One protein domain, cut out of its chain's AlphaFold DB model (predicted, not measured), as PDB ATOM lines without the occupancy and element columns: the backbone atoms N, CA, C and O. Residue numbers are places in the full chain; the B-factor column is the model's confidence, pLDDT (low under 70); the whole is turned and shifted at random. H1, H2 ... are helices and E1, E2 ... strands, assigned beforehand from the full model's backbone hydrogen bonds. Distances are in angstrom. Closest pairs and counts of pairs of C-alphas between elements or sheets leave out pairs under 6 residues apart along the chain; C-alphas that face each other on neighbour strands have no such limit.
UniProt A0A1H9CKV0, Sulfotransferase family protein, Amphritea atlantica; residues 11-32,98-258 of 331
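This is residues 11 to 32 and 98 to 258 of the 331 residues of the protein "Sulfotransferase family protein" of Amphritea atlantica (UniProt A0A1H9CKV0). A strongly twisted sheet of four parallel strands is covered by helices on both faces, with H2 and residues 167 to 172 of H4 on one face and H1 and H6 on the other: three layers. Beyond one end of the sheet, H3, H7 and H8 join the rest of H4 in a helical lobe, and a long stretch without named elements, residues 205 to 231, leads there from H6. The 183 printed residues run E1 H1 E2 H2 E3 H3 H4 E4 H5 H6 H7 H8 H9, nine named helices and four named strands, class mixed, with sheet order E2 E1 E3 E4. The whole is compact, with a radius of gyration of the C-alphas of 16.5 A and spans of 46 by 36 by 29 A.

E1, residues 11 to 14, begins at C-alpha 11 (157.616, 189.692, 150.614). H1 is residues 20 to 29, E2 98 to 102, H2 104 to 116 and E3 122 to 127, 16.2 A long. H3, residues 130 to 145, 21.5 A long, has a kink of 32 degrees near residue 139. H4, residues 149 to 172, 28.5 A long, has a kink of 75 degrees near residue 156. E4 is residues 180 to 184, H5 185 to 190, H6 192 to 204, 17.5 A long, H7 232 to 235 and H8 239 to 248. H9, residues 250 to 255, ends at C-alpha 255 (151.912, 201.045, 135.885).

E2 and E1 are parallel, with N 12 and O 101 2.8 A apart; E1 and E3 have N 13 and O 124 at 2.9 A, and E3 and E4 have N 127 and O 183 at 2.8 A, within hydrogen-bond range. E2, H2, E3 is a split strand-helix-strand unit, with E1 between its strands; E3, H3 H4, E4 is an unsplit one, its strands neighbours; both crossovers are right-handed. H1 has a height over the sheet of 8.1 A, H2 8.7 A. H5 is on the sheet, the C-alphas of Phe 185 and Thr 127 closest at 5.9 A. H4, the hub, touches H2 with residues 166 to 171 alone, C-alphas 167 and 108 closest at 4.1 A. H4 also touches H3, C-alphas 149 and 138 closest at 5.6 A, and, with residues 150 to 161 alone, H8, C-alphas 161 and 248 closest at 6.0 A. H4 and H9 only just touch, with 3 pairs of C-alphas within 8 A, C-alphas 168 and 252 closest at 6.1 A. H7 touches H3, C-alphas 233 and 132 closest at 5.5 A. Every O i to N i+4 pair is within hydrogen-bond range in H1, H5, H6 and H8, against 5 of 9 in H2, 8 of 12 in H3, 18 of 20 in H4 and 0 of 2 in H9, where 2 of 3 O i to N i+3 pairs are; H7 is too short for such a pair.

The C-alphas of Gly 146 and Gly 205 are the two farthest apart, 49.9 A. Residues 33 to 97 are not printed; C-alphas 32 and 98 are 4.6 A apart across the cut. The link H6 to H7 is long, and residues 212 to 226 in it have pLDDT under 70.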
ATOM      1  N   ILE A  11     158.023 188.302 150.358       98.38
ATOM      2  CA  ILE A  11     157.616 189.692 150.614       98.38
ATOM      3  C   ILE A  11     156.418 190.040 149.727       98.38
ATOM      4  O   ILE A  11     156.455 189.839 148.516       98.38
ATOM      5  N   LEU A  12     155.378 190.631 150.311       98.56
ATOM      6  CA  LEU A  12     154.267 191.240 149.582       98.56
ATOM      7  C   LEU A  12     154.304 192.755 149.795       98.56
ATOM      8  O   LEU A  12     154.188 193.247 150.919       98.56
ATOM      9  N   CYS A  13     154.425 193.527 148.725       98.69
ATOM     10  CA  CYS A  13     154.454 194.984 148.823       98.69
ATOM     11  C   CYS A  13     153.726 195.641 147.651       98.69
ATOM     12  O   CYS A  13     153.181 194.966 146.780       98.69
ATOM     13  N   GLY A  14     153.619 196.963 147.685       98.44
ATOM     14  CA  GLY A  14     152.863 197.743 146.714       98.44
ATOM     15  C   GLY A  14     152.580 199.137 147.255       98.44
ATOM     16  O   GLY A  14     152.956 199.465 148.376       98.44
ATOM     17  N   TYR A  15     151.833 199.949 146.520       98.00
ATOM     18  CA  TYR A  15     151.324 201.204 147.077       98.00
ATOM     19  C   TYR A  15     150.448 200.944 148.313       98.00
ATOM     20  O   TYR A  15     149.700 199.956 148.367       98.00
ATOM     21  N   GLU A  16     150.446 201.847 149.299       94.94
ATOM     22  CA  GLU A  16     149.388 201.825 150.306       94.94
ATOM     23  C   GLU A  16     148.042 201.981 149.593       94.94
ATOM     24  O   GLU A  16     147.852 202.913 148.815       94.94
ATOM     25  N   ARG A  17     147.094 201.071 149.867       90.38
ATOM     26  CA  ARG A  17     145.804 200.966 149.147       90.38
ATOM     27  C   ARG A  17     145.925 200.485 147.688       90.38
ATOM     28  O   ARG A  17     144.940 200.513 146.956       90.38
ATOM     29  N   GLY A  18     147.078 199.952 147.291       93.69
ATOM     30  CA  GLY A  18     147.315 199.342 145.977       93.69
ATOM     31  C   GLY A  18     146.805 197.907 145.815       93.69
ATOM     32  O   GLY A  18     147.052 197.304 144.784       93.69
ATOM     33  N   GLY A  19     146.112 197.347 146.813       94.06
ATOM     34  CA  GLY A  19     145.579 195.976 146.762       94.06
ATOM     35  C   GLY A  19     146.409 194.921 147.503       94.06
ATOM     36  O   GLY A  19     146.091 193.738 147.440       94.06
ATOM     37  N   THR A  20     147.419 195.321 148.278       95.19
ATOM     38  CA  THR A  20     148.256 194.395 149.069       95.19
ATOM     39  C   THR A  20     147.462 193.548 150.074       95.19
ATOM     40  O   THR A  20     147.855 192.425 150.383       95.19
ATOM     41  N   THR A  21     146.324 194.043 150.575       92.56
ATOM     42  CA  THR A  21     145.418 193.255 151.430       92.56
ATOM     43  C   THR A  21     144.741 192.128 150.653       92.56
ATOM     44  O   THR A  21     144.714 191.011 151.149       92.56
ATOM     45  N   LEU A  22     144.252 192.393 149.435       92.19
ATOM     46  CA  LEU A  22     143.693 191.354 148.564       92.19
ATOM     47  C   LEU A  22     144.762 190.307 148.232       92.19
ATOM     48  O   LEU A  22     144.514 189.116 148.381       92.19
ATOM     49  N   LEU A  23     145.978 190.756 147.901       94.75
ATOM     50  CA  LEU A  23     147.120 189.866 147.698       94.75
ATOM     51  C   LEU A  23     147.396 188.988 148.929       94.75
ATOM     52  O   LEU A  23     147.613 187.791 148.797       94.75
ATOM     53  N   SER A  24     147.303 189.553 150.133       94.69
ATOM     54  CA  SER A  24     147.474 188.790 151.377       94.69
ATOM     55  C   SER A  24     146.402 187.706 151.557       94.69
ATOM     56  O   SER A  24     146.724 186.613 152.012       94.69
ATOM     57  N   GLU A  25     145.139 187.977 151.211       92.50
ATOM     58  CA  GLU A  25     144.055 186.984 151.312       92.50
ATOM     59  C   GLU A  25     144.215 185.839 150.296       92.50
ATOM     60  O   GLU A  25     143.905 184.689 150.617       92.50
ATOM     61  N   ILE A  26     144.765 186.118 149.106       94.00
ATOM     62  CA  ILE A  26     145.134 185.086 148.119       94.00
ATOM     63  C   ILE A  26     146.183 184.144 148.716       94.00
ATOM     64  O   ILE A  26     146.001 182.928 148.702       94.00
ATOM     65  N   PHE A  27     147.248 184.700 149.298       94.88
ATOM     66  CA  PHE A  27     148.301 183.919 149.951       94.88
ATOM     67  C   PHE A  27     147.763 183.105 151.137       94.88
ATOM     68  O   PHE A  27     148.073 181.919 151.260       94.88
ATOM     69  N   ARG A  28     146.889 183.691 151.966       92.50
ATOM     70  CA  ARG A  28     146.239 182.976 153.081       92.50
ATOM     71  C   ARG A  28     145.376 181.811 152.624       92.50
ATOM     72  O   ARG A  28     145.461 180.722 153.186       92.50
ATOM     73  N   SER A  29     144.611 182.001 151.553       91.81
ATOM     74  CA  SER A  29     143.808 180.931 150.944       91.81
ATOM     75  C   SER A  29     144.665 179.779 150.399       91.81
ATOM     76  O   SER A  29     144.157 178.682 150.187       91.81
ATOM     77  N   ASN A  30     145.967 180.014 150.216       92.62
ATOM     78  CA  ASN A  30     146.951 179.047 149.741       92.62
ATOM     79  C   ASN A  30     147.930 178.593 150.844       92.62
ATOM     80  O   ASN A  30     149.009 178.087 150.558       92.62
ATOM     81  N   GLY A  31     147.541 178.723 152.119       91.62
ATOM     82  CA  GLY A  31     148.256 178.117 153.249       91.62
ATOM     83  C   GLY A  31     149.418 178.936 153.811       91.62
ATOM     84  O   GLY A  31     150.175 178.421 154.641       91.62
ATOM     85  N   TYR A  32     149.561 180.194 153.391       93.25
ATOM     86  CA  TYR A  32     150.479 181.131 154.032       93.25
ATOM     87  C   TYR A  32     149.822 181.879 155.192       93.25
ATOM     88  O   TYR A  32     148.628 182.149 155.179       93.25
ATOM     89  N   LYS A  98     153.794 178.105 155.959       91.06
ATOM     90  CA  LYS A  98     154.496 179.133 155.183       91.06
ATOM     91  C   LYS A  98     154.146 180.521 155.699       91.06
ATOM     92  O   LYS A  98     153.023 180.755 156.144       91.06
ATOM     93  N   PHE A  99     155.088 181.452 155.579       93.06
ATOM     94  CA  PHE A  99     154.919 182.826 156.041       93.06
ATOM     95  C   PHE A  99     155.259 183.830 154.947       93.06
ATOM     96  O   PHE A  99     156.160 183.597 154.141       93.06
ATOM     97  N   PHE A 100     154.568 184.966 154.941       95.75
ATOM     98  CA  PHE A 100     154.975 186.141 154.171       95.75
ATOM     99  C   PHE A 100     155.115 187.367 155.077       95.75
ATOM    100  O   PHE A 100     154.530 187.422 156.158       95.75
ATOM    101  N   ASP A 101     155.856 188.376 154.630       96.88
ATOM    102  CA  ASP A 101     155.811 189.726 155.199       96.88
ATOM    103  C   ASP A 101     155.091 190.642 154.212       96.88
ATOM    104  O   ASP A 101     155.589 190.896 153.114       96.88
ATOM    105  N   LYS A 102     153.906 191.131 154.596       96.88
ATOM    106  CA  LYS A 102     153.215 192.169 153.833       96.88
ATOM    107  C   LYS A 102     153.453 193.518 154.469       96.88
ATOM    108  O   LYS A 102     152.814 193.827 155.472       96.88
ATOM    109  N   THR A 103     154.220 194.368 153.798       97.69
ATOM    110  CA  THR A 103     154.394 195.776 154.170       97.69
ATOM    111  C   THR A 103     154.426 196.620 152.888       97.69
ATOM    112  O   THR A 103     155.371 196.496 152.112       97.69
ATOM    113  N   PRO A 104     153.414 197.474 152.612       97.88
ATOM    114  CA  PRO A 104     153.327 198.195 151.338       97.88
ATOM    115  C   PRO A 104     154.588 199.014 151.019       97.88
ATOM    116  O   PRO A 104     155.153 198.877 149.935       97.88
ATOM    117  N   ILE A 105     155.094 199.772 152.001       97.31
ATOM    118  CA  ILE A 105     156.225 200.697 151.818       97.31
ATOM    119  C   ILE A 105     157.533 200.036 151.390       97.31
ATOM    120  O   ILE A 105     158.380 200.726 150.826       97.31
ATOM    121  N   TYR A 106     157.683 198.718 151.558       98.50
ATOM    122  CA  TYR A 106     158.839 198.000 151.022       98.50
ATOM    123  C   TYR A 106     158.995 198.206 149.513       98.50
ATOM    124  O   TYR A 106     160.118 198.256 149.043       98.50
ATOM    125  N   MET A 107     157.909 198.433 148.759       98.44
ATOM    126  CA  MET A 107     157.972 198.724 147.318       98.44
ATOM    127  C   MET A 107     158.907 199.901 146.987       98.44
ATOM    128  O   MET A 107     159.562 199.894 145.951       98.44
ATOM    129  N   ARG A 108     158.988 200.900 147.875       97.56
ATOM    130  CA  ARG A 108     159.824 202.095 147.699       97.56
ATOM    131  C   ARG A 108     161.323 201.801 147.762       97.56
ATOM    132  O   ARG A 108     162.090 202.527 147.148       97.56
ATOM    133  N   ASP A 109     161.728 200.785 148.519       96.88
ATOM    134  CA  ASP A 109     163.131 200.449 148.788       96.88
ATOM    135  C   ASP A 109     163.349 198.925 148.684       96.88
ATOM    136  O   ASP A 109     164.105 198.336 149.459       96.88
ATOM    137  N   ILE A 110     162.660 198.260 147.747       97.69
ATOM    138  CA  ILE A 110     162.565 196.792 147.723       97.69
ATOM    139  C   ILE A 110     163.931 196.123 147.533       97.69
ATOM    140  O   ILE A 110     164.186 195.104 148.171       97.69
ATOM    141  N   GLY A 111     164.846 196.733 146.770       96.19
ATOM    142  CA  GLY A 111     166.232 196.264 146.648       96.19
ATOM    143  C   GLY A 111     166.958 196.205 148.000       96.19
ATOM    144  O   GLY A 111     167.598 195.203 148.316       96.19
ATOM    145  N   LYS A 112     166.768 197.213 148.867       95.88
ATOM    146  CA  LYS A 112     167.323 197.225 150.237       95.88
ATOM    147  C   LYS A 112     166.653 196.184 151.124       95.88
ATOM    148  O   LYS A 112     167.317 195.534 151.926       95.88
ATOM    149  N   CYS A 113     165.339 196.006 150.994       97.31
ATOM    150  CA  CYS A 113     164.636 194.967 151.743       97.31
ATOM    151  C   CYS A 113     165.140 193.566 151.361       97.31
ATOM    152  O   CYS A 113     165.380 192.750 152.246       97.31
ATOM    153  N   LEU A 114     165.356 193.305 150.067       96.25
ATOM    154  CA  LEU A 114     165.899 192.040 149.569       96.25
ATOM    155  C   LEU A 114     167.352 191.813 150.006       96.25
ATOM    156  O   LEU A 114     167.703 190.689 150.357       96.25
ATOM    157  N   SER A 115     168.187 192.859 150.040       94.88
ATOM    158  CA  SER A 115     169.574 192.734 150.511       94.88
ATOM    159  C   SER A 115     169.663 192.471 152.019       94.88
ATOM    160  O   SER A 115     170.535 191.729 152.462       94.88
ATOM    161  N   ARG A 116     168.752 193.049 152.812       95.38
ATOM    162  CA  ARG A 116     168.653 192.845 154.270       95.38
ATOM    163  C   ARG A 116     168.051 191.493 154.637       95.38
ATOM    164  O   ARG A 116     168.318 190.970 155.718       95.38
ATOM    165  N   ALA A 117     167.246 190.928 153.742       95.31
ATOM    166  CA  ALA A 117     166.567 189.660 153.939       95.31
ATOM    167  C   ALA A 117     166.920 188.640 152.843       95.31
ATOM    168  O   ALA A 117     166.027 188.153 152.149       95.31
ATOM    169  N   PRO A 118     168.206 188.255 152.694       94.31
ATOM    170  CA  PRO A 118     168.627 187.317 151.649       94.31
ATOM    171  C   PRO A 118     168.014 185.917 151.817       94.31
ATOM    172  O   PRO A 118     167.981 185.147 150.859       94.31
ATOM    173  N   PHE A 119     167.517 185.610 153.022       94.12
ATOM    174  CA  PHE A 119     166.775 184.398 153.378       94.12
ATOM    175  C   PHE A 119     165.315 184.389 152.890       94.12
ATOM    176  O   PHE A 119     164.648 183.364 153.013       94.12
ATOM    177  N   ILE A 120     164.803 185.510 152.368       94.69
ATOM    178  CA  ILE A 120     163.501 185.579 151.702       94.69
ATOM    179  C   ILE A 120     163.732 185.404 150.198       94.69
ATOM    180  O   ILE A 120     164.468 186.160 149.558       94.69
ATOM    181  N   ASP A 121     163.088 184.397 149.615       89.31
ATOM    182  CA  ASP A 121     163.382 183.972 148.245       89.31
ATOM    183  C   ASP A 121     162.685 184.816 147.181       89.31
ATOM    184  O   ASP A 121     163.186 184.932 146.060       89.31
ATOM    185  N   LYS A 122     161.508 185.361 147.502       97.25
ATOM    186  CA  LYS A 122     160.608 185.981 146.527       97.25
ATOM    187  C   LYS A 122     160.005 187.278 147.055       97.25
ATOM    188  O   LYS A 122     159.679 187.395 148.233       97.25
ATOM    189  N   ALA A 123     159.774 188.229 146.161       98.44
ATOM    190  CA  ALA A 123     159.007 189.436 146.408       98.44
ATOM    191  C   ALA A 123     157.962 189.628 145.309       98.44
ATOM    192  O   ALA A 123     158.249 189.495 144.120       98.44
ATOM    193  N   ILE A 124     156.742 189.962 145.713       98.75
ATOM    194  CA  ILE A 124     155.650 190.294 144.806       98.75
ATOM    195  C   ILE A 124     155.244 191.736 145.051       98.75
ATOM    196  O   ILE A 124     154.918 192.132 146.175       98.75
ATOM    197  N   ILE A 125     155.255 192.510 143.974       98.81
ATOM    198  CA  ILE A 125     154.920 193.927 143.973       98.81
ATOM    199  C   ILE A 125     153.581 194.094 143.268       98.81
ATOM    200  O   ILE A 125     153.488 193.922 142.050       98.81
ATOM    201  N   ILE A 126     152.540 194.448 144.024       98.56
ATOM    202  CA  ILE A 126     151.262 194.831 143.429       98.56
ATOM    203  C   ILE A 126     151.280 196.309 143.030       98.56
ATOM    204  O   ILE A 126     151.507 197.206 143.847       98.56
ATOM    205  N   THR A 127     151.044 196.550 141.750       98.44
ATOM    206  CA  THR A 127     150.994 197.873 141.122       98.44
ATOM    207  C   THR A 127     149.546 198.270 140.876       98.44
ATOM    208  O   THR A 127     148.658 197.418 140.833       98.44
ATOM    209  N   ARG A 128     149.288 199.572 140.768       97.81
ATOM    210  CA  ARG A 128     147.944 200.104 140.539       97.81
ATOM    211  C   ARG A 128     148.031 201.459 139.853       97.81
ATOM    212  O   ARG A 128     148.968 202.216 140.127       97.81
ATOM    213  N   ASP A 129     147.038 201.769 139.027       98.25
ATOM    214  CA  ASP A 129     146.946 203.035 138.302       98.25
ATOM    215  C   ASP A 129     147.029 204.246 139.259       98.25
ATOM    216  O   ASP A 129     146.392 204.240 140.327       98.25
ATOM    217  N   PRO A 130     147.796 205.301 138.915       98.38
ATOM    218  CA  PRO A 130     147.961 206.462 139.786       98.38
ATOM    219  C   PRO A 130     146.639 207.163 140.104       98.38
ATOM    220  O   PRO A 130     146.473 207.633 141.227       98.38
ATOM    221  N   ARG A 131     145.659 207.184 139.188       98.31
ATOM    222  CA  ARG A 131     144.348 207.811 139.434       98.31
ATOM    223  C   ARG A 131     143.625 207.110 140.582       98.31
ATOM    224  O   ARG A 131     143.200 207.757 141.537       98.31
ATOM    225  N   SER A 132     143.607 205.777 140.560       97.31
ATOM    226  CA  SER A 132     143.069 204.933 141.637       97.31
ATOM    227  C   SER A 132     143.764 205.169 142.985       97.31
ATOM    228  O   SER A 132     143.108 205.242 144.034       97.31
ATOM    229  N   ILE A 133     145.094 205.291 142.980       97.75
ATOM    230  CA  ILE A 133     145.877 205.553 144.195       97.75
ATOM    231  C   ILE A 133     145.596 206.954 144.746       97.75
ATOM    232  O   ILE A 133     145.349 207.097 145.945       97.75
ATOM    233  N   PHE A 134     145.542 207.973 143.889       97.88
ATOM    234  CA  PHE A 134     145.324 209.361 144.301       97.88
ATOM    235  C   PHE A 134     143.919 209.544 144.872       97.88
ATOM    236  O   PHE A 134     143.777 210.131 145.945       97.88
ATOM    237  N   THR A 135     142.894 208.963 144.239       96.75
ATOM    238  CA  THR A 135     141.532 208.910 144.794       96.75
ATOM    239  C   THR A 135     141.519 208.227 146.162       96.75
ATOM    240  O   THR A 135     140.885 208.720 147.097       96.75
ATOM    241  N   SER A 136     142.252 207.120 146.323       94.38
ATOM    242  CA  SER A 136     142.331 206.396 147.599       94.38
ATOM    243  C   SER A 136     143.014 207.203 148.708       94.38
ATOM    244  O   SER A 136     142.577 207.141 149.859       94.38
ATOM    245  N   TRP A 137     144.068 207.961 148.390       95.06
ATOM    246  CA  TRP A 137     144.732 208.860 149.341       95.06
ATOM    247  C   TRP A 137     143.863 210.074 149.679       95.06
ATOM    248  O   TRP A 137     143.711 210.411 150.851       95.06
ATOM    249  N   ALA A 138     143.219 210.683 148.682       95.38
ATOM    250  CA  ALA A 138     142.325 211.819 148.881       95.38
ATOM    251  C   ALA A 138     141.124 211.474 149.768       95.38
ATOM    252  O   ALA A 138     140.792 212.248 150.659       95.38
ATOM    253  N   LYS A 139     140.535 210.277 149.622       92.88
ATOM    254  CA  LYS A 139     139.449 209.798 150.500       92.88
ATOM    255  C   LYS A 139     139.830 209.769 151.982       92.88
ATOM    256  O   LYS A 139     138.946 209.896 152.814       92.88
ATOM    257  N   ARG A 140     141.114 209.604 152.317       86.56
ATOM    258  CA  ARG A 140     141.606 209.648 153.706       86.56
ATOM    259  C   ARG A 140     141.868 211.063 154.205       86.56
ATOM    260  O   ARG A 140     141.727 211.309 155.392       86.56
ATOM    261  N   ALA A 141     142.275 211.964 153.316       87.38
ATOM    262  CA  ALA A 141     142.476 213.371 153.650       87.38
ATOM    263  C   ALA A 141     141.151 214.149 153.735       87.38
ATOM    264  O   ALA A 141     141.078 215.171 154.409       87.38
ATOM    265  N   LYS A 142     140.097 213.664 153.066       82.94
ATOM    266  CA  LYS A 142     138.787 214.324 153.026       82.94
ATOM    267  C   LYS A 142     138.192 214.543 154.415       82.94
ATOM    268  O   LYS A 142     137.610 215.600 154.652       82.94
ATOM    269  N   ASP A 143     138.394 213.589 155.320       70.88
ATOM    270  CA  ASP A 143     137.846 213.616 156.680       70.88
ATOM    271  C   ASP A 143     138.324 214.833 157.501       70.88
ATOM    272  O   ASP A 143     137.703 215.166 158.504       70.88
ATOM    273  N   SER A 144     139.383 215.530 157.066       70.75
ATOM    274  CA  SER A 144     139.932 216.711 157.744       70.75
ATOM    275  C   SER A 144     139.741 218.045 157.010       70.75
ATOM    276  O   SER A 144     140.042 219.081 157.593       70.75
ATOM    277  N   GLU A 145     139.295 218.055 155.747       75.56
ATOM    278  CA  GLU A 145     139.456 219.239 154.877       75.56
ATOM    279  C   GLU A 145     138.149 219.821 154.312       75.56
ATOM    280  O   GLU A 145     138.165 220.943 153.821       75.56
ATOM    281  N   GLY A 146     137.015 219.107 154.349       81.62
ATOM    282  CA  GLY A 146     135.729 219.614 153.822       81.62
ATOM    283  C   GLY A 146     135.679 219.839 152.298       81.62
ATOM    284  O   GLY A 146     134.639 220.209 151.763       81.62
ATOM    285  N   LEU A 147     136.783 219.580 151.595       90.06
ATOM    286  CA  LEU A 147     136.941 219.707 150.150       90.06
ATOM    287  C   LEU A 147     136.407 218.475 149.394       90.06
ATOM    288  O   LEU A 147     136.311 217.359 149.926       90.06
ATOM    289  N   SER A 148     136.102 218.650 148.110       93.38
ATOM    290  CA  SER A 148     135.902 217.533 147.184       93.38
ATOM    291  C   SER A 148     137.206 216.746 146.976       93.38
ATOM    292  O   SER A 148     138.311 217.244 147.200       93.38
ATOM    293  N   LEU A 149     137.108 215.490 146.521       94.69
ATOM    294  CA  LEU A 149     138.308 214.685 146.239       94.69
ATOM    295  C   LEU A 149     139.170 215.310 145.141       94.69
ATOM    296  O   LEU A 149     140.394 215.217 145.200       94.69
ATOM    297  N   GLU A 150     138.530 215.943 144.161       95.75
ATOM    298  CA  GLU A 150     139.209 216.604 143.056       95.75
ATOM    299  C   GLU A 150     140.049 217.794 143.542       95.75
ATOM    300  O   GLU A 150     141.220 217.907 143.178       95.75
ATOM    301  N   GLU A 151     139.500 218.624 144.433       95.62
ATOM    302  CA  GLU A 151     140.213 219.754 145.044       95.62
ATOM    303  C   GLU A 151     141.408 219.294 145.886       95.62
ATOM    304  O   GLU A 151     142.501 219.847 145.746       95.62
ATOM    305  N   ILE A 152     141.239 218.240 146.694       96.50
ATOM    306  CA  ILE A 152     142.324 217.650 147.496       96.50
ATOM    307  C   ILE A 152     143.441 217.124 146.592       96.50
ATOM    308  O   ILE A 152     144.624 217.325 146.868       96.50
ATOM    309  N   ILE A 153     143.091 216.422 145.512       97.00
ATOM    310  CA  ILE A 153     144.091 215.892 144.582       97.00
ATOM    311  C   ILE A 153     144.806 217.029 143.872       97.00
ATOM    312  O   ILE A 153     146.027 216.992 143.768       97.00
ATOM    313  N   ASN A 154     144.078 218.035 143.392       96.56
ATOM    314  CA  ASN A 154     144.679 219.147 142.671       96.56
ATOM    315  C   ASN A 154     145.621 219.962 143.578       96.56
ATOM    316  O   ASN A 154     146.696 220.344 143.121       96.56
ATOM    317  N   SER A 155     145.279 220.170 144.856       96.25
ATOM    318  CA  SER A 155     146.152 220.865 145.816       96.25
ATOM    319  C   SER A 155     147.377 220.035 146.225       96.25
ATOM    320  O   SER A 155     148.464 220.583 146.404       96.25
ATOM    321  N   LYS A 156     147.240 218.705 146.322       97.00
ATOM    322  CA  LYS A 156     148.324 217.783 146.714       97.00
ATOM    323  C   LYS A 156     149.035 217.125 145.531       97.00
ATOM    324  O   LYS A 156     149.878 216.253 145.749       97.00
ATOM    325  N   LEU A 157     148.743 217.539 144.297       97.94
ATOM    326  CA  LEU A 157     149.213 216.876 143.078       97.94
ATOM    327  C   LEU A 157     150.742 216.703 143.042       97.94
ATOM    328  O   LEU A 157     151.180 215.577 142.790       97.94
ATOM    329  N   PRO A 158     151.572 217.720 143.365       98.06
ATOM    330  CA  PRO A 158     153.025 217.544 143.377       98.06
ATOM    331  C   PRO A 158     153.488 216.524 144.425       98.06
ATOM    332  O   PRO A 158     154.329 215.672 144.139       98.06
ATOM    333  N   ALA A 159     152.903 216.559 145.627       97.88
ATOM    334  CA  ALA A 159     153.256 215.652 146.716       97.88
ATOM    335  C   ALA A 159     152.839 214.203 146.414       97.88
ATOM    336  O   ALA A 159     153.621 213.276 146.624       97.88
ATOM    337  N   TYR A 160     151.631 213.997 145.883       98.12
ATOM    338  CA  TYR A 160     151.143 212.675 145.487       98.12
ATOM    339  C   TYR A 160     151.949 212.100 144.325       98.12
ATOM    340  O   TYR A 160     152.349 210.939 144.387       98.12
ATOM    341  N   SER A 161     152.265 212.912 143.316       98.44
ATOM    342  CA  SER A 161     153.057 212.471 142.161       98.44
ATOM    343  C   SER A 161     154.491 212.142 142.559       98.44
ATOM    344  O   SER A 161     154.998 211.086 142.194       98.44
ATOM    345  N   SER A 162     155.120 212.976 143.395       97.62
ATOM    346  CA  SER A 162     156.443 212.692 143.962       97.62
ATOM    347  C   SER A 162     156.448 211.383 144.759       97.62
ATOM    348  O   SER A 162     157.288 210.511 144.528       97.62
ATOM    349  N   ARG A 163     155.455 211.182 145.639       97.75
ATOM    350  CA  ARG A 163     155.299 209.935 146.399       97.75
ATOM    351  C   ARG A 163     155.118 208.729 145.477       97.75
ATOM    352  O   ARG A 163     155.823 207.739 145.653       97.75
ATOM    353  N   TYR A 164     154.206 208.802 144.510       98.56
ATOM    354  CA  TYR A 164     153.921 207.706 143.582       98.56
ATOM    355  C   TYR A 164     155.156 207.342 142.748       98.56
ATOM    356  O   TYR A 164     155.570 206.185 142.725       98.56
ATOM    357  N   ASN A 165     155.817 208.341 142.162       98.25
ATOM    358  CA  ASN A 165     157.018 208.143 141.352       98.25
ATOM    359  C   ASN A 165     158.197 207.592 142.174       98.25
ATOM    360  O   ASN A 165     159.020 206.859 141.633       98.25
ATOM    361  N   ARG A 166     158.279 207.878 143.482       97.38
ATOM    362  CA  ARG A 166     159.308 207.290 144.358       97.38
ATOM    363  C   ARG A 166     159.084 205.796 144.602       97.38
ATOM    364  O   ARG A 166     160.043 205.032 144.599       97.38
ATOM    365  N   TYR A 167     157.834 205.381 144.792       98.50
ATOM    366  CA  TYR A 167     157.465 203.962 144.856       98.50
ATOM    367  C   TYR A 167     157.753 203.252 143.529       98.50
ATOM    368  O   TYR A 167     158.340 202.173 143.528       98.50
ATOM    369  N   PHE A 168     157.385 203.878 142.405       98.62
ATOM    370  CA  PHE A 168     157.720 203.378 141.075       98.62
ATOM    371  C   PHE A 168     159.227 203.184 140.908       98.62
ATOM    372  O   PHE A 168     159.636 202.096 140.526       98.62
ATOM    373  N   ALA A 169     160.039 204.193 141.238       98.25
ATOM    374  CA  ALA A 169     161.491 204.151 141.091       98.25
ATOM    375  C   ALA A 169     162.118 202.962 141.831       98.25
ATOM    376  O   ALA A 169     162.846 202.179 141.225       98.25
ATOM    377  N   GLY A 170     161.792 202.804 143.119       97.56
ATOM    378  CA  GLY A 170     162.318 201.712 143.937       97.56
ATOM    379  C   GLY A 170     161.931 200.334 143.413       97.56
ATOM    380  O   GLY A 170     162.767 199.438 143.358       97.56
ATOM    381  N   ALA A 171     160.683 200.179 142.969       98.25
ATOM    382  CA  ALA A 171     160.199 198.919 142.431       98.25
ATOM    383  C   ALA A 171     160.818 198.604 141.066       98.25
ATOM    384  O   ALA A 171     161.357 197.521 140.862       98.25
ATOM    385  N   ILE A 172     160.750 199.548 140.123       98.06
ATOM    386  CA  ILE A 172     161.134 199.319 138.729       98.06
ATOM    387  C   ILE A 172     162.641 199.083 138.572       98.06
ATOM    388  O   ILE A 172     163.049 198.436 137.608       98.06
ATOM    389  N   ALA A 173     163.464 199.551 139.518       97.75
ATOM    390  CA  ALA A 173     164.890 199.234 139.582       97.75
ATOM    391  C   ALA A 173     165.153 197.718 139.674       97.75
ATOM    392  O   ALA A 173     166.135 197.241 139.118       97.75
ATOM    393  N   GLU A 174     164.230 196.952 140.263       97.62
ATOM    394  CA  GLU A 174     164.326 195.495 140.423       97.62
ATOM    395  C   GLU A 174     163.575 194.705 139.331       97.62
ATOM    396  O   GLU A 174     163.313 193.514 139.491       97.62
ATOM    397  N   ARG A 175     163.209 195.334 138.203       97.25
ATOM    398  CA  ARG A 175     162.448 194.679 137.113       97.25
ATOM    399  C   ARG A 175     163.132 193.464 136.487       97.25
ATOM    400  O   ARG A 175     162.443 192.570 136.011       97.25
ATOM    401  N   ASP A 176     164.461 193.446 136.514       95.81
ATOM    402  CA  ASP A 176     165.287 192.375 135.955       95.81
ATOM    403  C   ASP A 176     165.693 191.342 137.039       95.81
ATOM    404  O   ASP A 176     166.408 190.382 136.756       95.81
ATOM    405  N   ASN A 177     165.246 191.511 138.294       96.38
ATOM    406  CA  ASN A 177     165.578 190.615 139.402       96.38
ATOM    407  C   ASN A 177     164.675 189.360 139.387       96.38
ATOM    408  O   ASN A 177     163.463 189.480 139.580       96.38
ATOM    409  N   PRO A 178     165.219 188.132 139.262       96.75
ATOM    410  CA  PRO A 178     164.421 186.899 139.181       96.75
ATOM    411  C   PRO A 178     163.687 186.537 140.487       96.75
ATOM    412  O   PRO A 178     162.865 185.611 140.521       96.75
ATOM    413  N   LYS A 179     163.991 187.236 141.588       97.38
ATOM    414  CA  LYS A 179     163.258 187.140 142.853       97.38
ATOM    415  C   LYS A 179     162.045 188.068 142.909       97.38
ATOM    416  O   LYS A 179     161.278 187.952 143.860       97.38
ATOM    417  N   VAL A 180     161.832 188.943 141.927       98.44
ATOM    418  CA  VAL A 180     160.746 189.932 141.925       98.44
ATOM    419  C   VAL A 180     159.710 189.616 140.849       98.44
ATOM    420  O   VAL A 180     160.044 189.349 139.700       98.44
ATOM    421  N   MET A 181     158.429 189.673 141.216       98.62
ATOM    422  CA  MET A 181     157.302 189.578 140.287       98.62
ATOM    423  C   MET A 181     156.375 190.781 140.453       98.62
ATOM    424  O   MET A 181     155.979 191.133 141.565       98.62
ATOM    425  N   PHE A 182     155.977 191.379 139.332       98.69
ATOM    426  CA  PHE A 182     154.985 192.450 139.299       98.69
ATOM    427  C   PHE A 182     153.600 191.885 139.011       98.69
ATOM    428  O   PHE A 182     153.420 191.070 138.108       98.69
ATOM    429  N   VAL A 183     152.607 192.364 139.753       98.19
ATOM    430  CA  VAL A 183     151.194 192.055 139.529       98.19
ATOM    431  C   VAL A 183     150.436 193.371 139.432       98.19
ATOM    432  O   VAL A 183     150.533 194.208 140.322       98.19
ATOM    433  N   SER A 184     149.681 193.593 138.361       97.38
ATOM    434  CA  SER A 184     148.746 194.726 138.304       97.38
ATOM    435  C   SER A 184     147.486 194.375 139.091       97.38
ATOM    436  O   SER A 184     146.930 193.288 138.932       97.38
ATOM    437  N   PHE A 185     147.031 195.297 139.939       96.88
ATOM    438  CA  PHE A 185     145.750 195.189 140.631       96.88
ATOM    439  C   PHE A 185     144.598 195.042 139.633       96.88
ATOM    440  O   PHE A 185     143.694 194.240 139.841       96.88
ATOM    441  N   GLU A 186     144.655 195.779 138.527       95.56
ATOM    442  CA  GLU A 186     143.657 195.734 137.467       95.56
ATOM    443  C   GLU A 186     143.620 194.357 136.799       95.56
ATOM    444  O   GLU A 186     142.546 193.767 136.710       95.56
ATOM    445  N   ASN A 187     144.774 193.782 136.442       94.81
ATOM    446  CA  ASN A 187     144.835 192.412 135.916       94.81
ATOM    447  C   ASN A 187     144.353 191.379 136.937       94.81
ATOM    448  O   ASN A 187     143.660 190.438 136.572       94.81
ATOM    449  N   LEU A 188     144.679 191.562 138.219       94.62
ATOM    450  CA  LEU A 188     144.195 190.683 139.281       94.62
ATOM    451  C   LEU A 188     142.663 190.706 139.396       94.62
ATOM    452  O   LEU A 188     142.068 189.678 139.699       94.62
ATOM    453  N   CYS A 189     142.022 191.850 139.154       91.50
ATOM    454  CA  CYS A 189     140.563 191.957 139.147       91.50
ATOM    455  C   CYS A 189     139.920 191.461 137.843       91.50
ATOM    456  O   CYS A 189     138.822 190.916 137.897       91.50
ATOM    457  N   LEU A 190     140.567 191.671 136.691       91.44
ATOM    458  CA  LEU A 190     140.011 191.373 135.363       91.44
ATOM    459  C   LEU A 190     140.256 189.925 134.910       91.44
ATOM    460  O   LEU A 190     139.389 189.335 134.273       91.44
ATOM    461  N   ASP A 191     141.409 189.349 135.249       93.75
ATOM    462  CA  ASP A 191     141.779 187.960 134.952       93.75
ATOM    463  C   ASP A 191     142.446 187.296 136.176       93.75
ATOM    464  O   ASP A 191     143.643 186.970 136.178       93.75
ATOM    465  N   PRO A 192     141.682 187.083 137.265       92.56
ATOM    466  CA  PRO A 192     142.220 186.510 138.496       92.56
ATOM    467  C   PRO A 192     142.796 185.106 138.297       92.56
ATOM    468  O   PRO A 192     143.748 184.738 138.978       92.56
ATOM    469  N   LYS A 193     142.255 184.317 137.358       93.25
ATOM    470  CA  LYS A 193     142.703 182.941 137.110       93.25
ATOM    471  C   LYS A 193     144.150 182.911 136.617       93.25
ATOM    472  O   LYS A 193     144.963 182.177 137.183       93.25
ATOM    473  N   SER A 194     144.476 183.716 135.606       95.88
ATOM    474  CA  SER A 194     145.842 183.816 135.076       95.88
ATOM    475  C   SER A 194     146.820 184.358 136.121       95.88
ATOM    476  O   SER A 194     147.934 183.842 136.283       95.88
ATOM    477  N   VAL A 195     146.385 185.343 136.915       96.81
ATOM    478  CA  VAL A 195     147.208 185.898 137.996       96.81
ATOM    479  C   VAL A 195     147.467 184.867 139.098       96.81
ATOM    480  O   VAL A 195     148.609 184.733 139.529       96.81
ATOM    481  N   TYR A 196     146.470 184.084 139.522       96.25
ATOM    482  CA  TYR A 196     146.653 183.013 140.516       96.25
ATOM    483  C   TYR A 196     147.607 181.927 140.029       96.25
ATOM    484  O   TYR A 196     148.475 181.476 140.780       96.25
ATOM    485  N   GLN A 197     147.484 181.535 138.761       96.94
ATOM    486  CA  GLN A 197     148.408 180.595 138.147       96.94
ATOM    487  C   GLN A 197     149.843 181.134 138.202       96.94
ATOM    488  O   GLN A 197     150.733 180.454 138.711       96.94
ATOM    489  N   SER A 198     150.050 182.370 137.748       98.12
ATOM    490  CA  SER A 198     151.369 183.006 137.709       98.12
ATOM    491  C   SER A 198     151.982 183.164 139.104       98.12
ATOM    492  O   SER A 198     153.146 182.823 139.300       98.12
ATOM    493  N   LEU A 199     151.188 183.613 140.085       98.06
ATOM    494  CA  LEU A 199     151.605 183.744 141.483       98.06
ATOM    495  C   LEU A 199     152.099 182.412 142.048       98.06
ATOM    496  O   LEU A 199     153.216 182.342 142.553       98.06
ATOM    497  N   GLY A 200     151.297 181.353 141.917       97.25
ATOM    498  CA  GLY A 200     151.656 180.052 142.467       97.25
ATOM    499  C   GLY A 200     152.881 179.434 141.796       97.25
ATOM    500  O   GLY A 200     153.764 178.919 142.481       97.25
ATOM    501  N   PHE A 201     152.996 179.524 140.466       98.06
ATOM    502  CA  PHE A 201     154.193 179.034 139.777       98.06
ATOM    503  C   PHE A 201     155.447 179.803 140.195       98.06
ATOM    504  O   PHE A 201     156.491 179.189 140.406       98.06
ATOM    505  N   PHE A 202     155.343 181.119 140.381       97.94
ATOM    506  CA  PHE A 202     156.466 181.943 140.813       97.94
ATOM    507  C   PHE A 202     156.945 181.619 142.239       97.94
ATOM    508  O   PHE A 202     158.152 181.642 142.498       97.94
ATOM    509  N   THR A 203     156.025 181.316 143.163       95.56
ATOM    510  CA  THR A 203     156.356 181.092 144.582       95.56
ATOM    511  C   THR A 203     156.543 179.631 144.973       95.56
ATOM    512  O   THR A 203     157.341 179.338 145.859       95.56
ATOM    513  N   GLU A 204     155.803 178.713 144.356       93.69
ATOM    514  CA  GLU A 204     155.740 177.300 144.754       93.69
ATOM    515  C   GLU A 204     156.006 176.319 143.610       93.69
ATOM    516  O   GLU A 204     156.089 175.116 143.849       93.69
ATOM    517  N   GLY A 205     156.110 176.796 142.366       95.62
ATOM    518  CA  GLY A 205     156.207 175.927 141.192       95.62
ATOM    519  C   GLY A 205     154.897 175.211 140.836       95.62
ATOM    520  O   GLY A 205     154.913 174.291 140.025       95.62
ATOM    521  N   SER A 206     153.761 175.620 141.414       96.44
ATOM    522  CA  SER A 206     152.432 175.090 141.083       96.44
ATOM    523  C   SER A 206     151.355 176.162 141.237       96.44
ATOM    524  O   SER A 206     151.489 177.049 142.070       96.44
ATOM    525  N   ALA A 207     150.294 176.113 140.430       96.75
ATOM    526  CA  ALA A 207     149.252 177.142 140.434       96.75
ATOM    527  C   ALA A 207     148.561 177.291 141.804       96.75
ATOM    528  O   ALA A 207     148.206 176.296 142.440       96.75
ATOM    529  N   PHE A 208     148.293 178.532 142.220       95.75
ATOM    530  CA  PHE A 208     147.452 178.784 143.390       95.75
ATOM    531  C   PHE A 208     145.995 178.413 143.122       95.75
ATOM    532  O   PHE A 208     145.476 178.552 142.011       95.75
ATOM    533  N   LYS A 209     145.317 177.982 144.184       92.31
ATOM    534  CA  LYS A 209     143.873 177.775 144.198       92.31
ATOM    535  C   LYS A 209     143.154 179.125 144.310       92.31
ATOM    536  O   LYS A 209     143.666 180.035 144.973       92.31
ATOM    537  N   PRO A 210     141.954 179.253 143.716       86.50
ATOM    538  CA  PRO A 210     141.096 180.407 143.943       86.50
ATOM    539  C   PRO A 210     140.764 180.619 145.425       86.50
ATOM    540  O   PRO A 210     140.772 179.672 146.209       86.50
ATOM    541  N   ILE A 211     140.443 181.859 145.806       79.88
ATOM    542  CA  ILE A 211     139.949 182.176 147.153       79.88
ATOM    543  C   ILE A 211     138.599 181.477 147.350       79.88
ATOM    544  O   ILE A 211     137.673 181.702 146.577       79.88
ATOM    545  N   VAL A 212     138.496 180.644 148.387       63.44
ATOM    546  CA  VAL A 212     137.254 179.930 148.751       63.44
ATOM    547  C   VAL A 212     136.637 180.484 150.047       63.44
ATOM    548  O   VAL A 212     135.472 180.235 150.337       63.44
ATOM    549  N   ASN A 213     137.396 181.260 150.831       57.06
ATOM    550  CA  ASN A 213     137.020 181.644 152.194       57.06
ATOM    551  C   ASN A 213     136.444 183.060 152.317       57.06
ATOM    552  O   ASN A 213     136.801 183.977 151.578       57.06
ATOM    553  N   THR A 214     135.625 183.255 153.356       58.00
ATOM    554  CA  THR A 214     135.204 184.575 153.827       58.00
ATOM    555  C   THR A 214     136.414 185.368 154.335       58.00
ATOM    556  O   THR A 214     137.176 184.917 155.186       58.00
ATOM    557  N   SER A 215     136.613 186.558 153.774       58.69
ATOM    558  CA  SER A 215     137.724 187.460 154.081       58.69
ATOM    559  C   SER A 215     137.847 187.751 155.579       58.69
ATOM    560  O   SER A 215     136.862 188.081 156.247       58.69
ATOM    561  N   ARG A 216     139.088 187.771 156.083       57.59
ATOM    562  CA  ARG A 216     139.395 188.180 157.466       57.59
ATOM    563  C   ARG A 216     139.158 189.675 157.720       57.59
ATOM    564  O   ARG A 216     139.022 190.097 158.870       57.59
ATOM    565  N   PHE A 217     139.118 190.493 156.669       57.22
ATOM    566  CA  PHE A 217     138.949 191.941 156.760       57.22
ATOM    567  C   PHE A 217     137.650 192.395 156.091       57.22
ATOM    568  O   PHE A 217     137.427 192.138 154.911       57.22
ATOM    569  N   LYS A 218     136.847 193.208 156.796       51.72
ATOM    570  CA  LYS A 218     135.587 193.792 156.279       51.72
ATOM    571  C   LYS A 218     135.730 194.548 154.943       51.72
ATOM    572  O   LYS A 218     134.745 194.766 154.253       51.72
ATOM    573  N   ASN A 219     136.952 194.959 154.594       52.84
ATOM    574  CA  ASN A 219     137.263 195.729 153.387       52.84
ATOM    575  C   ASN A 219     137.643 194.869 152.169       52.84
ATOM    576  O   ASN A 219     137.930 195.429 151.114       52.84
ATOM    577  N   VAL A 220     137.698 193.544 152.313       53.69
ATOM    578  CA  VAL A 220     137.876 192.621 151.188       53.69
ATOM    579  C   VAL A 220     136.574 191.842 151.058       53.69
ATOM    580  O   VAL A 220     136.178 191.116 151.966       53.69
ATOM    581  N   TYR A 221     135.863 192.080 149.961       49.97
ATOM    582  CA  TYR A 221     134.579 191.449 149.678       49.97
ATOM    583  C   TYR A 221     134.862 190.032 149.197       49.97
ATOM    584  O   TYR A 221     135.562 189.840 148.209       49.97
ATOM    585  N   SER A 222     134.418 189.051 149.973       47.31
ATOM    586  CA  SER A 222     135.032 187.727 149.981       47.31
ATOM    587  C   SER A 222     134.737 186.851 148.772       47.31
ATOM    588  O   SER A 222     135.444 185.873 148.578       47.31
ATOM    589  N   ASN A 223     133.733 187.186 147.959       47.09
ATOM    590  CA  ASN A 223     133.278 186.286 146.897       47.09
ATOM    591  C   ASN A 223     133.167 186.955 145.519       47.09
ATOM    592  O   ASN A 223     132.970 186.257 144.533       47.09
ATOM    593  N   GLU A 224     133.326 188.279 145.422       56.88
ATOM    594  CA  GLU A 224     133.198 189.006 144.155       56.88
ATOM    595  C   GLU A 224     134.281 190.080 144.058       56.88
ATOM    596  O   GLU A 224     134.356 191.006 144.877       56.88
ATOM    597  N   PHE A 225     135.140 189.955 143.043       65.94
ATOM    598  CA  PHE A 225     136.033 191.039 142.664       65.94
ATOM    599  C   PHE A 225     135.182 192.240 142.283       65.94
ATOM    600  O   PHE A 225     134.420 192.222 141.321       65.94
ATOM    601  N   LYS A 226     135.328 193.304 143.061       68.62
ATOM    602  CA  LYS A 226     134.639 194.560 142.825       68.62
ATOM    603  C   LYS A 226     135.259 195.278 141.633       68.62
ATOM    604  O   LYS A 226     136.184 196.072 141.796       68.62
ATOM    605  N   LEU A 227     134.769 194.967 140.431       76.44
ATOM    606  CA  LEU A 227     135.202 195.598 139.180       76.44
ATOM    607  C   LEU A 227     135.021 197.125 139.220       76.44
ATOM    608  O   LEU A 227     135.831 197.848 138.641       76.44
ATOM    609  N   ASP A 228     134.057 197.630 140.000       78.94
ATOM    610  CA  ASP A 228     133.884 199.065 140.267       78.94
ATOM    611  C   ASP A 228     135.127 199.706 140.905       78.94
ATOM    612  O   ASP A 228     135.334 200.908 140.772       78.94
ATOM    613  N   LYS A 229     135.998 198.924 141.559       82.50
ATOM    614  CA  LYS A 229     137.252 199.418 142.149       82.50
ATOM    615  C   LYS A 229     138.392 199.591 141.157       82.50
ATOM    616  O   LYS A 229     139.349 200.289 141.496       82.50
ATOM    617  N   VAL A 230     138.319 198.998 139.968       87.56
ATOM    618  CA  VAL A 230     139.358 199.149 138.934       87.56
ATOM    619  C   VAL A 230     139.389 200.593 138.430       87.56
ATOM    620  O   VAL A 230     140.448 201.219 138.424       87.56
ATOM    621  N   ASN A 231     138.211 201.141 138.125       90.94
ATOM    622  CA  ASN A 231     138.035 202.488 137.579       90.94
ATOM    623  C   ASN A 231     137.222 203.403 138.509       90.94
ATOM    624  O   ASN A 231     136.555 204.328 138.064       90.94
ATOM    625  N   GLU A 232     137.283 203.171 139.825       91.75
ATOM    626  CA  GLU A 232     136.507 203.941 140.812       91.75
ATOM    627  C   GLU A 232     136.741 205.457 140.693       91.75
ATOM    628  O   GLU A 232     135.849 206.255 140.986       91.75
ATOM    629  N   TYR A 233     137.934 205.860 140.250       95.19
ATOM    630  CA  TYR A 233     138.299 207.256 140.045       95.19
ATOM    631  C   TYR A 233     137.415 207.973 139.013       95.19
ATOM    632  O   TYR A 233     137.230 209.179 139.154       95.19
ATOM    633  N   ASP A 234     136.802 207.269 138.054       95.62
ATOM    634  CA  ASP A 234     135.897 207.875 137.066       95.62
ATOM    635  C   ASP A 234     134.641 208.465 137.709       95.62
ATOM    636  O   ASP A 234     134.088 209.444 137.220       95.62
ATOM    637  N   SER A 235     134.218 207.919 138.853       94.44
ATOM    638  CA  SER A 235     133.065 208.449 139.589       94.44
ATOM    639  C   SER A 235     133.381 209.713 140.399       94.44
ATOM    640  O   SER A 235     132.467 210.354 140.914       94.44
ATOM    641  N   TYR A 236     134.664 210.077 140.532       94.44
ATOM    642  CA  TYR A 236     135.112 211.183 141.384       94.44
ATOM    643  C   TYR A 236     135.923 212.264 140.673       94.44
ATOM    644  O   TYR A 236     136.031 213.357 141.222       94.44
ATOM    645  N   LEU A 237     136.556 211.955 139.538       97.00
ATOM    646  CA  LEU A 237     137.538 212.831 138.903       97.00
ATOM    647  C   LEU A 237     137.101 213.217 137.495       97.00
ATOM    648  O   LEU A 237     136.904 212.351 136.639       97.00
ATOM    649  N   SER A 238     137.081 214.519 137.225       97.50
ATOM    650  CA  SER A 238     136.964 215.037 135.867       97.50
ATOM    651  C   SER A 238     138.107 214.533 134.975       97.50
ATOM    652  O   SER A 238     139.246 214.362 135.424       97.50
ATOM    653  N   THR A 239     137.847 214.365 133.672       97.75
ATOM    654  CA  THR A 239     138.875 213.998 132.675       97.75
ATOM    655  C   THR A 239     140.091 214.925 132.739       97.75
ATOM    656  O   THR A 239     141.229 214.485 132.595       97.75
ATOM    657  N   LYS A 240     139.868 216.214 133.029       98.00
ATOM    658  CA  LYS A 240     140.933 217.206 133.208       98.00
ATOM    659  C   LYS A 240     141.896 216.811 134.327       98.00
ATOM    660  O   LYS A 240     143.107 216.870 134.127       98.00
ATOM    661  N   ILE A 241     141.387 216.421 135.496       98.19
ATOM    662  CA  ILE A 241     142.241 216.020 136.620       98.19
ATOM    663  C   ILE A 241     142.850 214.642 136.406       98.19
ATOM    664  O   ILE A 241     144.020 214.461 136.730       98.19
ATOM    665  N   GLN A 242     142.131 213.707 135.785       98.50
ATOM    666  CA  GLN A 242     142.719 212.427 135.389       98.50
ATOM    667  C   GLN A 242     143.950 212.619 134.491       98.50
ATOM    668  O   GLN A 242     145.008 212.065 134.789       98.50
ATOM    669  N   ASN A 243     143.845 213.467 133.463       98.31
ATOM    670  CA  ASN A 243     144.964 213.786 132.576       98.31
ATOM    671  C   ASN A 243     146.121 214.435 133.339       98.31
ATOM    672  O   ASN A 243     147.257 213.998 133.195       98.31
ATOM    673  N   LYS A 244     145.843 215.391 134.240       98.44
ATOM    674  CA  LYS A 244     146.892 215.976 135.092       98.44
ATOM    675  C   LYS A 244     147.631 214.923 135.922       98.44
ATOM    676  O   LYS A 244     148.849 215.018 136.049       98.44
ATOM    677  N   ILE A 245     146.922 213.950 136.500       98.62
ATOM    678  CA  ILE A 245     147.542 212.862 137.272       98.62
ATOM    679  C   ILE A 245     148.466 212.039 136.371       98.62
ATOM    680  O   ILE A 245     149.618 211.813 136.736       98.62
ATOM    681  N   LEU A 246     147.984 211.619 135.200       98.56
ATOM    682  CA  LEU A 246     148.765 210.818 134.255       98.56
ATOM    683  C   LEU A 246     149.998 211.578 133.753       98.56
ATOM    684  O   LEU A 246     151.096 211.028 133.784       98.56
ATOM    685  N   ASP A 247     149.851 212.856 133.404       98.44
ATOM    686  CA  ASP A 247     150.955 213.704 132.946       98.44
ATOM    687  C   ASP A 247     152.026 213.879 134.045       98.44
ATOM    688  O   ASP A 247     153.222 213.758 133.777       98.44
ATOM    689  N   ASN A 248     151.626 214.084 135.308       98.50
ATOM    690  CA  ASN A 248     152.565 214.212 136.438       98.50
ATOM    691  C   ASN A 248     153.201 212.870 136.859       98.50
ATOM    692  O   ASN A 248     154.265 212.840 137.486       98.50
ATOM    693  N   CYS A 249     152.574 211.756 136.493       98.50
ATOM    694  CA  CYS A 249     153.071 210.402 136.714       98.50
ATOM    695  C   CYS A 249     153.631 209.766 135.434       98.50
ATOM    696  O   CYS A 249     153.844 208.556 135.417       98.50
ATOM    697  N   ALA A 250     153.897 210.542 134.374       98.19
ATOM    698  CA  ALA A 250     154.261 210.012 133.057       98.19
ATOM    699  C   ALA A 250     155.506 209.111 133.084       98.19
ATOM    700  O   ALA A 250     155.605 208.163 132.310       98.19
ATOM    701  N   ILE A 251     156.446 209.355 134.004       98.00
ATOM    702  CA  ILE A 251     157.622 208.488 134.160       98.00
ATOM    703  C   ILE A 251     157.268 207.069 134.629       98.00
ATOM    704  O   ILE A 251     158.005 206.125 134.368       98.00
ATOM    705  N   SER A 252     156.115 206.921 135.274       98.19
ATOM    706  CA  SER A 252     155.586 205.676 135.819       98.19
ATOM    707  C   SER A 252     154.557 205.020 134.887       98.19
ATOM    708  O   SER A 252     153.757 204.200 135.338       98.19
ATOM    709  N   ALA A 253     154.563 205.360 133.589       97.94
ATOM    710  CA  ALA A 253     153.571 204.916 132.602       97.94
ATOM    711  C   ALA A 253     153.390 203.392 132.528       97.94
ATOM    712  O   ALA A 253     152.295 202.910 132.242       97.94
ATOM    713  N   LEU A 254     154.438 202.618 132.832       97.81
ATOM    714  CA  LEU A 254     154.365 201.154 132.888       97.81
ATOM    715  C   LEU A 254     153.300 200.637 133.871       97.81
ATOM    716  O   LEU A 254     152.803 199.531 133.681       97.81
ATOM    717  N   PHE A 255     152.928 201.418 134.893       98.06
ATOM    718  CA  PHE A 255     151.912 201.045 135.885       98.06
ATOM    719  C   PHE A 255     150.516 201.609 135.581       98.06
ATOM    720  O   PHE A 255     149.612 201.484 136.405       98.06
ATOM    721  N   PHE A 256     150.314 202.235 134.419       97.62
ATOM    722  CA  PHE A 256     148.993 202.723 134.019       97.62
ATOM    723  C   PHE A 256     148.113 201.555 133.583       97.62
ATOM    724  O   PHE A 256     148.594 200.623 132.925       97.62
ATOM    725  N   SER A 257     146.823 201.609 133.919       95.50
ATOM    726  CA  SER A 257     145.886 200.532 133.586       95.50
ATOM    727  C   SER A 257     145.505 200.518 132.104       95.50
ATOM    728  O   SER A 257     145.378 199.453 131.506       95.50
ATOM    729  N   SER A 258     145.355 201.696 131.493       94.75
ATOM    730  CA  SER A 258     144.994 201.847 130.080       94.75
ATOM    731  C   SER A 258     146.212 201.681 129.172       94.75
ATOM    732  O   SER A 258     147.197 202.407 129.309       94.75
TER     733      SER A 258